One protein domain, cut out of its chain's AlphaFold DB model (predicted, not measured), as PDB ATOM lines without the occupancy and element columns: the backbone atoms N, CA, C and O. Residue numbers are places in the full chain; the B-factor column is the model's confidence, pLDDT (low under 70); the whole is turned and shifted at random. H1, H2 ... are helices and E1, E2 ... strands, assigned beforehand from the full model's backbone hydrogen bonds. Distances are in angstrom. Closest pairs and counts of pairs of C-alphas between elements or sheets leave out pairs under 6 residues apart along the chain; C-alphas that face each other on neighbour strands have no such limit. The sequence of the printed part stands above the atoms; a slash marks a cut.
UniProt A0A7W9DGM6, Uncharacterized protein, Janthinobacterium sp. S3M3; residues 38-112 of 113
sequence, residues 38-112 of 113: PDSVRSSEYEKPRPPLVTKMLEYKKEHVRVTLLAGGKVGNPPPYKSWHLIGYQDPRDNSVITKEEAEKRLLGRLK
ATOM      1  N   PRO A  38     -53.741 -15.035  98.705       97.56
ATOM      2  CA  PRO A  38     -54.029 -15.362  97.311       97.56
ATOM      3  C   PRO A  38     -54.649 -16.757  97.193       97.56
ATOM      4  O   PRO A  38     -54.466 -17.617  98.058       97.56
ATOM      5  N   ASP A  39     -55.361 -16.997  96.096       97.69
ATOM      6  CA  ASP A  39     -55.999 -18.287  95.827       97.69
ATOM      7  C   ASP A  39     -54.965 -19.355  95.417       97.69
ATOM      8  O   ASP A  39     -55.143 -20.538  95.710       97.69
ATOM      9  N   SER A  40     -53.861 -18.948  94.780       97.69
ATOM     10  CA  SER A  40     -52.692 -19.800  94.531       97.69
ATOM     11  C   SER A  40     -51.381 -19.016  94.561       97.69
ATOM     12  O   SER A  40     -51.328 -17.836  94.225       97.69
ATOM     13  N   VAL A  41     -50.299 -19.702  94.942       97.50
ATOM     14  CA  VAL A  41     -48.923 -19.200  94.836       97.50
ATOM     15  C   VAL A  41     -48.127 -20.183  93.990       97.50
ATOM     16  O   VAL A  41     -48.002 -21.350  94.357       97.50
ATOM     17  N   ARG A  42     -47.580 -19.722  92.863       96.00
ATOM     18  CA  ARG A  42     -46.672 -20.510  92.018       96.00
ATOM     19  C   ARG A  42     -45.281 -19.899  92.082       96.00
ATOM     20  O   ARG A  42     -45.132 -18.707  91.846       96.00
ATOM     21  N   SER A  43     -44.261 -20.693  92.384       95.69
ATOM     22  CA  SER A  43     -42.881 -20.212  92.441       95.69
ATOM     23  C   SER A  43     -41.937 -21.178  91.750       95.69
ATOM     24  O   SER A  43     -42.054 -22.384  91.948       95.69
ATOM     25  N   SER A  44     -40.987 -20.639  90.986       94.88
ATOM     26  CA  SER A  44     -39.954 -21.437  90.323       94.88
ATOM     27  C   SER A  44     -38.697 -21.665  91.173       94.88
ATOM     28  O   SER A  44     -37.728 -22.266  90.720       94.88
ATOM     29  N   GLU A  45     -38.713 -21.227  92.435       92.19
ATOM     30  CA  GLU A  45     -37.584 -21.273  93.376       92.19
ATOM     31  C   GLU A  45     -36.963 -22.675  93.536       92.19
ATOM     32  O   GLU A  45     -35.738 -22.832  93.617       92.19
ATOM     33  N   TYR A  46     -37.812 -23.704  93.517       91.31
ATOM     34  CA  TYR A  46     -37.435 -25.106  93.712       91.31
ATOM     35  C   TYR A  46     -37.681 -25.983  92.471       91.31
ATOM     36  O   TYR A  46     -37.656 -27.210  92.581       91.31
ATOM     37  N   GLU A  47     -37.914 -25.383  91.296       92.12
ATOM     38  CA  GLU A  47     -38.039 -26.130  90.036       92.12
ATOM     39  C   GLU A  47     -36.719 -26.846  89.672       92.12
ATOM     40  O   GLU A  47     -35.628 -26.421  90.061       92.12
ATOM     41  N   LYS A  48     -36.820 -27.971  88.947       92.06
ATOM     42  CA  LYS A  48     -35.683 -28.799  88.511       92.06
ATOM     43  C   LYS A  48     -35.786 -29.079  86.997       92.06
ATOM     44  O   LYS A  48     -36.714 -29.788  86.609       92.06
ATOM     45  N   PRO A  49     -34.848 -28.586  86.160       90.19
ATOM     46  CA  PRO A  49     -33.749 -27.682  86.516       90.19
ATOM     47  C   PRO A  49     -34.271 -26.313  86.978       90.19
ATOM     48  O   PRO A  49     -35.319 -25.860  86.524       90.19
ATOM     49  N   ARG A  50     -33.540 -25.651  87.885       90.69
ATOM     50  CA  ARG A  50     -33.921 -24.312  88.355       90.69
ATOM     51  C   ARG A  50     -33.712 -23.305  87.221       90.69
ATOM     52  O   ARG A  50     -32.610 -23.278  86.663       90.69
ATOM     53  N   PRO A  51     -34.704 -22.460  86.894       90.00
ATOM     54  CA  PRO A  51     -34.512 -21.442  85.875       90.00
ATOM     55  C   PRO A  51     -33.487 -20.388  86.332       90.00
ATOM     56  O   PRO A  51     -33.395 -20.096  87.527       90.00
ATOM     57  N   PRO A  52     -32.747 -19.760  85.400       89.88
ATOM     58  CA  PRO A  52     -31.800 -18.693  85.732       89.88
ATOM     59  C   PRO A  52     -32.457 -17.493  86.431       89.88
ATOM     60  O   PRO A  52     -31.848 -16.867  87.300       89.88
ATOM     61  N   LEU A  53     -33.705 -17.194  86.052       91.19
ATOM     62  CA  LEU A  53     -34.550 -16.160  86.642       91.19
ATOM     63  C   LEU A  53     -35.672 -16.825  87.439       91.19
ATOM     64  O   LEU A  53     -36.541 -17.489  86.870       91.19
ATOM     65  N   VAL A  54     -35.656 -16.640  88.757       95.00
ATOM     66  CA  VAL A  54     -36.694 -17.182  89.634       95.00
ATOM     67  C   VAL A  54     -37.849 -16.202  89.759       95.00
ATOM     68  O   VAL A  54     -37.654 -15.026  90.056       95.00
ATOM     69  N   THR A  55     -39.065 -16.707  89.574       96.12
ATOM     70  CA  THR A  55     -40.299 -15.938  89.680       96.12
ATOM     71  C   THR A  55     -41.208 -16.486  90.774       96.12
ATOM     72  O   THR A  55     -41.143 -17.656  91.176       96.12
ATOM     73  N   LYS A  56     -42.073 -15.610  91.279       97.50
ATOM     74  CA  LYS A  56     -43.162 -15.949  92.192       97.50
ATOM     75  C   LYS A  56     -44.419 -15.229  91.734       97.50
ATOM     76  O   LYS A  56     -44.414 -14.020  91.537       97.50
ATOM     77  N   MET A  57     -45.482 -15.989  91.525       98.19
ATOM     78  CA  MET A  57     -46.773 -15.521  91.048       98.19
ATOM     79  C   MET A  57     -47.800 -15.707  92.158       98.19
ATOM     80  O   MET A  57     -48.021 -16.831  92.612       98.19
ATOM     81  N   LEU A  58     -48.411 -14.605  92.585       98.44
ATOM     82  CA  LEU A  58     -49.540 -14.596  93.511       98.44
ATOM     83  C   LEU A  58     -50.817 -14.446  92.688       98.44
ATOM     84  O   LEU A  58     -51.010 -13.422  92.034       98.44
ATOM     85  N   GLU A  59     -51.667 -15.465  92.678       98.19
ATOM     86  CA  GLU A  59     -52.883 -15.485  91.867       98.19
ATOM     87  C   GLU A  59     -54.129 -15.255  92.724       98.19
ATOM     88  O   GLU A  59     -54.446 -16.032  93.624       98.19
ATOM     89  N   TYR A  60     -54.857 -14.197  92.386       97.88
ATOM     90  CA  TYR A  60     -56.165 -13.822  92.909       97.88
ATOM     91  C   TYR A  60     -57.188 -14.112  91.808       97.88
ATOM     92  O   TYR A  60     -57.479 -13.279  90.946       97.88
ATOM     93  N   LYS A  61     -57.654 -15.364  91.760       96.00
ATOM     94  CA  LYS A  61     -58.452 -15.919  90.662       96.00
ATOM     95  C   LYS A  61     -59.795 -15.219  90.533       96.00
ATOM     96  O   LYS A  61     -60.207 -14.936  89.416       96.00
ATOM     97  N   LYS A  62     -60.465 -14.922  91.651       95.56
ATOM     98  CA  LYS A  62     -61.779 -14.248  91.638       95.56
ATOM     99  C   LYS A  62     -61.684 -12.809  91.136       95.56
ATOM    100  O   LYS A  62     -62.612 -12.308  90.512       95.56
ATOM    101  N   GLU A  63     -60.568 -12.155  91.429       97.88
ATOM    102  CA  GLU A  63     -60.286 -10.776  91.051       97.88
ATOM    103  C   GLU A  63     -59.640 -10.685  89.666       97.88
ATOM    104  O   GLU A  63     -59.478  -9.585  89.151       97.88
ATOM    105  N   HIS A  64     -59.291 -11.816  89.048       97.94
ATOM    106  CA  HIS A  64     -58.564 -11.875  87.781       97.94
ATOM    107  C   HIS A  64     -57.282 -11.030  87.819       97.94
ATOM    108  O   HIS A  64     -57.023 -10.223  86.924       97.94
ATOM    109  N   VAL A  65     -56.498 -11.200  88.888       98.44
ATOM    110  CA  VAL A  65     -55.204 -10.534  89.063       98.44
ATOM    111  C   VAL A  65     -54.138 -11.564  89.416       98.44
ATOM    112  O   VAL A  65     -54.270 -12.321  90.376       98.44
ATOM    113  N   ARG A  66     -53.044 -11.562  88.660       98.50
ATOM    114  CA  ARG A  66     -51.788 -12.235  88.988       98.50
ATOM    115  C   ARG A  66     -50.729 -11.171  89.251       98.50
ATOM    116  O   ARG A  66     -50.458 -10.349  88.379       98.50
ATOM    117  N   VAL A  67     -50.124 -11.203  90.435       98.31
ATOM    118  CA  VAL A  67     -48.946 -10.389  90.763       98.31
ATOM    119  C   VAL A  67     -47.707 -11.222  90.481       98.31
ATOM    120  O   VAL A  67     -47.507 -12.256  91.122       98.31
ATOM    121  N   THR A  68     -46.886 -10.791  89.527       97.81
ATOM    122  CA  THR A  68     -45.679 -11.516  89.120       97.81
ATOM    123  C   THR A  68     -44.444 -10.812  89.667       97.81
ATOM    124  O   THR A  68     -44.191  -9.644  89.368       97.81
ATOM    125  N   LEU A  69     -43.668 -11.544  90.460       97.62
ATOM    126  CA  LEU A  69     -42.487 -11.066  91.166       97.62
ATOM    127  C   LEU A  69     -41.234 -11.786  90.658       97.62
ATOM    128  O   LEU A  69     -41.273 -12.990  90.392       97.62
ATOM    129  N   LEU A  70     -40.124 -11.058  90.571       96.00
ATOM    130  CA  LEU A  70     -38.788 -11.557  90.250       96.00
ATOM    131  C   LEU A  70     -37.939 -11.618  91.516       96.00
ATOM    132  O   LEU A  70     -37.891 -10.649  92.275       96.00
ATOM    133  N   ALA A  71     -37.229 -12.722  91.722       95.69
ATOM    134  CA  ALA A  71     -36.224 -12.817  92.768       95.69
ATOM    135  C   ALA A  71     -35.068 -11.834  92.507       95.69
ATOM    136  O   ALA A  71     -34.544 -11.751  91.397       95.69
ATOM    137  N   GLY A  72     -34.665 -11.089  93.533       91.69
ATOM    138  CA  GLY A  72     -33.497 -10.217  93.488       91.69
ATOM    139  C   GLY A  72     -32.170 -10.965  93.636       91.69
ATOM    140  O   GLY A  72     -32.116 -12.131  94.033       91.69
ATOM    141  N   GLY A  73     -31.074 -10.254  93.372       87.06
ATOM    142  CA  GLY A  73     -29.717 -10.796  93.404       87.06
ATOM    143  C   GLY A  73     -29.189 -11.150  92.015       87.06
ATOM    144  O   GLY A  73     -29.739 -10.741  90.996       87.06
ATOM    145  N   LYS A  74     -28.075 -11.887  91.972       85.19
ATOM    146  CA  LYS A  74     -27.452 -12.306  90.713       85.19
ATOM    147  C   LYS A  74     -28.175 -13.526  90.144       85.19
ATOM    148  O   LYS A  74     -28.661 -14.377  90.892       85.19
ATOM    149  N   VAL A  75     -28.190 -13.624  88.817       84.50
ATOM    150  CA  VAL A  75     -28.684 -14.798  88.085       84.50
ATOM    151  C   VAL A  75     -28.004 -16.062  88.621       84.50
ATOM    152  O   VAL A  75     -26.784 -16.094  88.773       84.50
ATOM    153  N   GLY A  76     -28.796 -17.094  88.924       82.31
ATOM    154  CA  GLY A  76     -28.301 -18.365  89.461       82.31
ATOM    155  C   GLY A  76     -28.071 -18.410  90.977       82.31
ATOM    156  O   GLY A  76     -27.749 -19.481  91.494       82.31
ATOM    157  N   ASN A  77     -28.278 -17.308  91.713       85.38
ATOM    158  CA  ASN A  77     -28.220 -17.333  93.178       85.38
ATOM    159  C   ASN A  77     -29.197 -18.383  93.750       85.38
ATOM    160  O   ASN A  77     -30.345 -18.461  93.294       85.38
ATOM    161  N   PRO A  78     -28.783 -19.184  94.750       86.94
ATOM    162  CA  PRO A  78     -29.679 -20.127  95.402       86.94
ATOM    163  C   PRO A  78     -30.675 -19.407  96.333       86.94
ATOM    164  O   PRO A  78     -30.360 -18.330  96.843       86.94
ATOM    165  N   PRO A  79     -31.857 -19.998  96.590       86.38
ATOM    166  CA  PRO A  79     -32.761 -19.530  97.637       86.38
ATOM    167  C   PRO A  79     -32.194 -19.756  99.052       86.38
ATOM    168  O   PRO A  79     -31.331 -20.622  99.220       86.38
ATOM    169  N   PRO A  80     -32.701 -19.040 100.080       91.19
ATOM    170  CA  PRO A  80     -33.810 -18.078 100.025       91.19
ATOM    171  C   PRO A  80     -33.398 -16.700  99.481       91.19
ATOM    172  O   PRO A  80     -32.309 -16.196  99.760       91.19
ATOM    173  N   TYR A  81     -34.298 -16.059  98.732       90.69
ATOM    174  CA  TYR A  81     -34.076 -14.718  98.178       90.69
ATOM    175  C   TYR A  81     -34.445 -13.628  99.186       90.69
ATOM    176  O   TYR A  81     -35.529 -13.648  99.763       90.69
ATOM    177  N   LYS A  82     -33.542 -12.653  99.371       91.50
ATOM    178  CA  LYS A  82     -33.725 -11.531 100.312       91.50
ATOM    179  C   LYS A  82     -34.628 -10.416  99.779       91.50
ATOM    180  O   LYS A  82     -35.143  -9.629 100.564       91.50
ATOM    181  N   SER A  83     -34.777 -10.306  98.463       93.56
ATOM    182  CA  SER A  83     -35.598  -9.275  97.834       93.56
ATOM    183  C   SER A  83     -36.396  -9.832  96.669       93.56
ATOM    184  O   SER A  83     -35.968 -10.768  95.992       93.56
ATOM    185  N   TRP A  84     -37.557  -9.227  96.452       96.25
ATOM    186  CA  TRP A  84     -38.436  -9.493  95.327       96.25
ATOM    187  C   TRP A  84     -38.801  -8.173  94.661       96.25
ATOM    188  O   TRP A  84     -38.982  -7.152  95.328       96.25
ATOM    189  N   HIS A  85     -38.897  -8.205  93.339       96.12
ATOM    190  CA  HIS A  85     -39.208  -7.040  92.528       96.12
ATOM    191  C   HIS A  85     -40.470  -7.302  91.717       96.12
ATOM    192  O   HIS A  85     -40.635  -8.384  91.153       96.12
ATOM    193  N   LEU A  86     -41.358  -6.320  91.639       96.81
ATOM    194  CA  LEU A  86     -42.551  -6.391  90.812       96.81
ATOM    195  C   LEU A  86     -42.161  -6.358  89.332       96.81
ATOM    196  O   LEU A  86     -41.610  -5.372  88.856       96.81
ATOM    197  N   ILE A  87     -42.503  -7.419  88.597       95.19
ATOM    198  CA  ILE A  87     -42.419  -7.432  87.130       95.19
ATOM    199  C   ILE A  87     -43.679  -6.795  86.542       95.19
ATOM    200  O   ILE A  87     -43.605  -6.029  85.587       95.19
ATOM    201  N   GLY A  88     -44.846  -7.107  87.110       96.38
ATOM    202  CA  GLY A  88     -46.107  -6.530  86.671       96.38
ATOM    203  C   GLY A  88     -47.336  -7.261  87.191       96.38
ATOM    204  O   GLY A  88     -47.246  -8.258  87.915       96.38
ATOM    205  N   TYR A  89     -48.488  -6.741  86.779       98.12
ATOM    206  CA  TYR A  89     -49.800  -7.317  87.027       98.12
ATOM    207  C   TYR A  89     -50.352  -7.895  85.729       98.12
ATOM    208  O   TYR A  89     -50.202  -7.297  84.663       98.12
ATOM    209  N   GLN A  90     -50.991  -9.057  85.810       98.31
ATOM    210  CA  GLN A  90     -51.579  -9.729  84.651       98.31
ATOM    211  C   GLN A  90     -53.008 -10.182  84.939       98.31
ATOM    212  O   GLN A  90     -53.315 -10.562  86.070       98.31
ATOM    213  N   ASP A  91     -53.861 -10.203  83.916       97.69
ATOM    214  CA  ASP A  91     -55.117 -10.952  83.956       97.69
ATOM    215  C   ASP A  91     -54.821 -12.417  83.583       97.69
ATOM    216  O   ASP A  91     -54.379 -12.702  82.469       97.69
ATOM    217  N   PRO A  92     -55.006 -13.389  84.493       95.94
ATOM    218  CA  PRO A  92     -54.639 -14.777  84.232       95.94
ATOM    219  C   PRO A  92     -55.572 -15.487  83.236       95.94
ATOM    220  O   PRO A  92     -55.285 -16.628  82.877       95.94
ATOM    221  N   ARG A  93     -56.681 -14.865  82.804       96.19
ATOM    222  CA  ARG A  93     -57.622 -15.463  81.840       96.19
ATOM    223  C   ARG A  93     -57.100 -15.420  80.408       96.19
ATOM    224  O   ARG A  93     -57.330 -16.360  79.654       96.19
ATOM    225  N   ASP A  94     -56.399 -14.348  80.056       96.06
ATOM    226  CA  ASP A  94     -55.858 -14.105  78.712       96.06
ATOM    227  C   ASP A  94     -54.354 -13.774  78.714       96.06
ATOM    228  O   ASP A  94     -53.753 -13.608  77.655       96.06
ATOM    229  N   ASN A  95     -53.724 -13.740  79.893       94.50
ATOM    230  CA  ASN A  95     -52.333 -13.342  80.123       94.50
ATOM    231  C   ASN A  95     -52.006 -11.898  79.695       94.50
ATOM    232  O   ASN A  95     -50.829 -11.559  79.540       94.50
ATOM    233  N   SER A  96     -53.014 -11.037  79.534       97.00
ATOM    234  CA  SER A  96     -52.802  -9.614  79.274       97.00
ATOM    235  C   SER A  96     -52.139  -8.930  80.471       97.00
ATOM    236  O   SER A  96     -52.406  -9.252  81.629       97.00
ATOM    237  N   VAL A  97     -51.246  -7.976  80.199       97.38
ATOM    238  CA  VAL A  97     -50.681  -7.105  81.236       97.38
ATOM    239  C   VAL A  97     -51.713  -6.032  81.573       97.38
ATOM    240  O   VAL A  97     -52.218  -5.358  80.677       97.38
ATOM    241  N   ILE A  98     -52.008  -5.863  82.861       97.56
ATOM    242  CA  ILE A  98     -52.935  -4.842  83.363       97.56
ATOM    243  C   ILE A  98     -52.172  -3.764  84.134       97.56
ATOM    244  O   ILE A  98     -51.089  -4.006  84.673       97.56
ATOM    245  N   THR A  99     -52.732  -2.556  84.184       97.44
ATOM    246  CA  THR A  99     -52.118  -1.454  84.931       97.44
ATOM    247  C   THR A  99     -52.174  -1.714  86.433       97.44
ATOM    248  O   THR A  99     -52.995  -2.497  86.925       97.44
ATOM    249  N   LYS A 100     -51.308  -1.027  87.183       95.94
ATOM    250  CA  LYS A 100     -51.323  -1.086  88.646       95.94
ATOM    251  C   LYS A 100     -52.677  -0.629  89.187       95.94
ATOM    252  O   LYS A 100     -53.241  -1.309  90.031       95.94
ATOM    253  N   GLU A 101     -53.217   0.472  88.678       97.62
ATOM    254  CA  GLU A 101     -54.471   1.068  89.149       97.62
ATOM    255  C   GLU A 101     -55.647   0.104  88.964       97.62
ATOM    256  O   GLU A 101     -56.479  -0.048  89.859       97.62
ATOM    257  N   GLU A 102     -55.695  -0.595  87.827       98.06
ATOM    258  CA  GLU A 102     -56.722  -1.600  87.556       98.06
ATOM    259  C   GLU A 102     -56.561  -2.823  88.468       98.06
ATOM    260  O   GLU A 102     -57.539  -3.286  89.058       98.06
ATOM    261  N   ALA A 103     -55.333  -3.320  88.653       97.75
ATOM    262  CA  ALA A 103     -55.062  -4.417  89.580       97.75
ATOM    263  C   ALA A 103     -55.458  -4.054  91.022       97.75
ATOM    264  O   ALA A 103     -56.157  -4.820  91.687       97.75
ATOM    265  N   GLU A 104     -55.075  -2.865  91.495       97.12
ATOM    266  CA  GLU A 104     -55.419  -2.376  92.831       97.12
ATOM    267  C   GLU A 104     -56.931  -2.208  92.994       97.12
ATOM    268  O   GLU A 104     -57.480  -2.639  94.006       97.12
ATOM    269  N   LYS A 105     -57.632  -1.659  91.994       97.81
ATOM    270  CA  LYS A 105     -59.095  -1.535  92.008       97.81
ATOM    271  C   LYS A 105     -59.779  -2.896  92.162       97.81
ATOM    272  O   LYS A 105     -60.689  -3.027  92.986       97.81
ATOM    273  N   ARG A 106     -59.345  -3.911  91.404       97.31
ATOM    274  CA  ARG A 106     -59.889  -5.279  91.484       97.31
ATOM    275  C   ARG A 106     -59.606  -5.918  92.843       97.31
ATOM    276  O   ARG A 106     -60.522  -6.449  93.469       97.31
ATOM    277  N   LEU A 107     -58.370  -5.807  93.331       97.44
ATOM    278  CA  LEU A 107     -57.947  -6.383  94.610       97.44
ATOM    279  C   LEU A 107     -58.594  -5.693  95.819       97.44
ATOM    280  O   LEU A 107     -58.987  -6.366  96.764       97.44
ATOM    281  N   LEU A 108     -58.789  -4.372  95.794       96.31
ATOM    282  CA  LEU A 108     -59.526  -3.656  96.845       96.31
ATOM    283  C   LEU A 108     -60.998  -4.085  96.911       96.31
ATOM    284  O   LEU A 108     -61.596  -4.070  97.985       96.31
ATOM    285  N   GLY A 109     -61.583  -4.508  95.785       93.00
ATOM    286  CA  GLY A 109     -62.920  -5.106  95.749       93.00
ATOM    287  C   GLY A 109     -63.043  -6.383  96.589       93.00
ATOM    288  O   GLY A 109     -64.132  -6.681  97.077       93.00
ATOM    289  N   ARG A 110     -61.935  -7.103  96.814       90.69
ATOM    290  CA  ARG A 110     -61.881  -8.300  97.667       90.69
ATOM    291  C   ARG A 110     -62.097  -7.981  99.143       90.69
ATOM    292  O   ARG A 110     -62.750  -8.756  99.826       90.69
ATOM    293  N   LEU A 111     -61.575  -6.846  99.615       90.50
ATOM    294  CA  LEU A 111     -61.603  -6.450 101.031       90.50
ATOM    295  C   LEU A 111     -62.976  -5.952 101.506       90.50
ATOM    296  O   LEU A 111     -63.179  -5.751 102.697       90.50
ATOM    297  N   LYS A 112     -63.904  -5.700 100.579       82.94
ATOM    298  CA  LYS A 112     -65.257  -5.201 100.874       82.94
ATOM    299  C   LYS A 112     -66.277  -6.316 101.135       82.94
ATOM    300  O   LYS A 112     -67.466  -6.022 101.228       82.94
TER     301      LYS A 112
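This is residues 38 to 112 of the 113 residues of an uncharacterized protein of Janthinobacterium sp. S3M3 (UniProt A0A7W9DGM6). A twisted sheet of four strands, E1 to E4, has one helix, H1, over one end of one face, while the long loops 44 to 54 and 72 to 83 extend beyond the other end. The printed part has 75 residues, with the order E1, E2, E3, E4, H1 along the chain. The sheet order is E1, E2, E3, E4, antiparallel; the class is mixed, with under half of the residues in named elements. The whole is elongated, 39 by 22 by 20 A, and only just compact, close to loose, with a radius of gyration of the C-alphas of 13.4 A.

E1, residues 40 to 43, starts at C-alpha 40 (-52.692, -19.800, 94.531) and is 10.0 A long. E2, residues 55 to 60, spans 16.3 A, E3, residues 65 to 71, 19.5 A, and E4, residues 84 to 90, 16.9 A. H1, residues 100 to 110, spans 15.6 A and ends at C-alpha 110 (-61.881, -8.300, 97.667).

The strands form a meander, each the antiparallel neighbour of the one before, and the sheet is twisted, with C-alphas up to 4.2 A off its best plane. In hairpin E1 and E2, N 42 and O 57 are within hydrogen-bond range at 2.9 A; in E2 and E3, N 60 and O 65 at 2.8 A; in E3 and E4, N 66 and O 90 at 2.8 A. Edge strands E1 and E4 are apart. H1 is on one face, making two layers, helix over sheet, at a height over the sheet of 9.3 A. It runs slantwise to the strands, at 44 degrees to E2 on the local plane. The closest C-alphas of E3 and H1, Val 65 and Ala 103, are 6.1 A apart. In H1, 6 of 7 O i to N i+4 pairs are within hydrogen-bond range.

The C-alphas farthest apart, of Pro 49 and Lys 112, are 41.3 A apart. The printed part has no cut; the links E1 to E2 and E3 to E4 are long. No printed residue is under 70 in pLDDT.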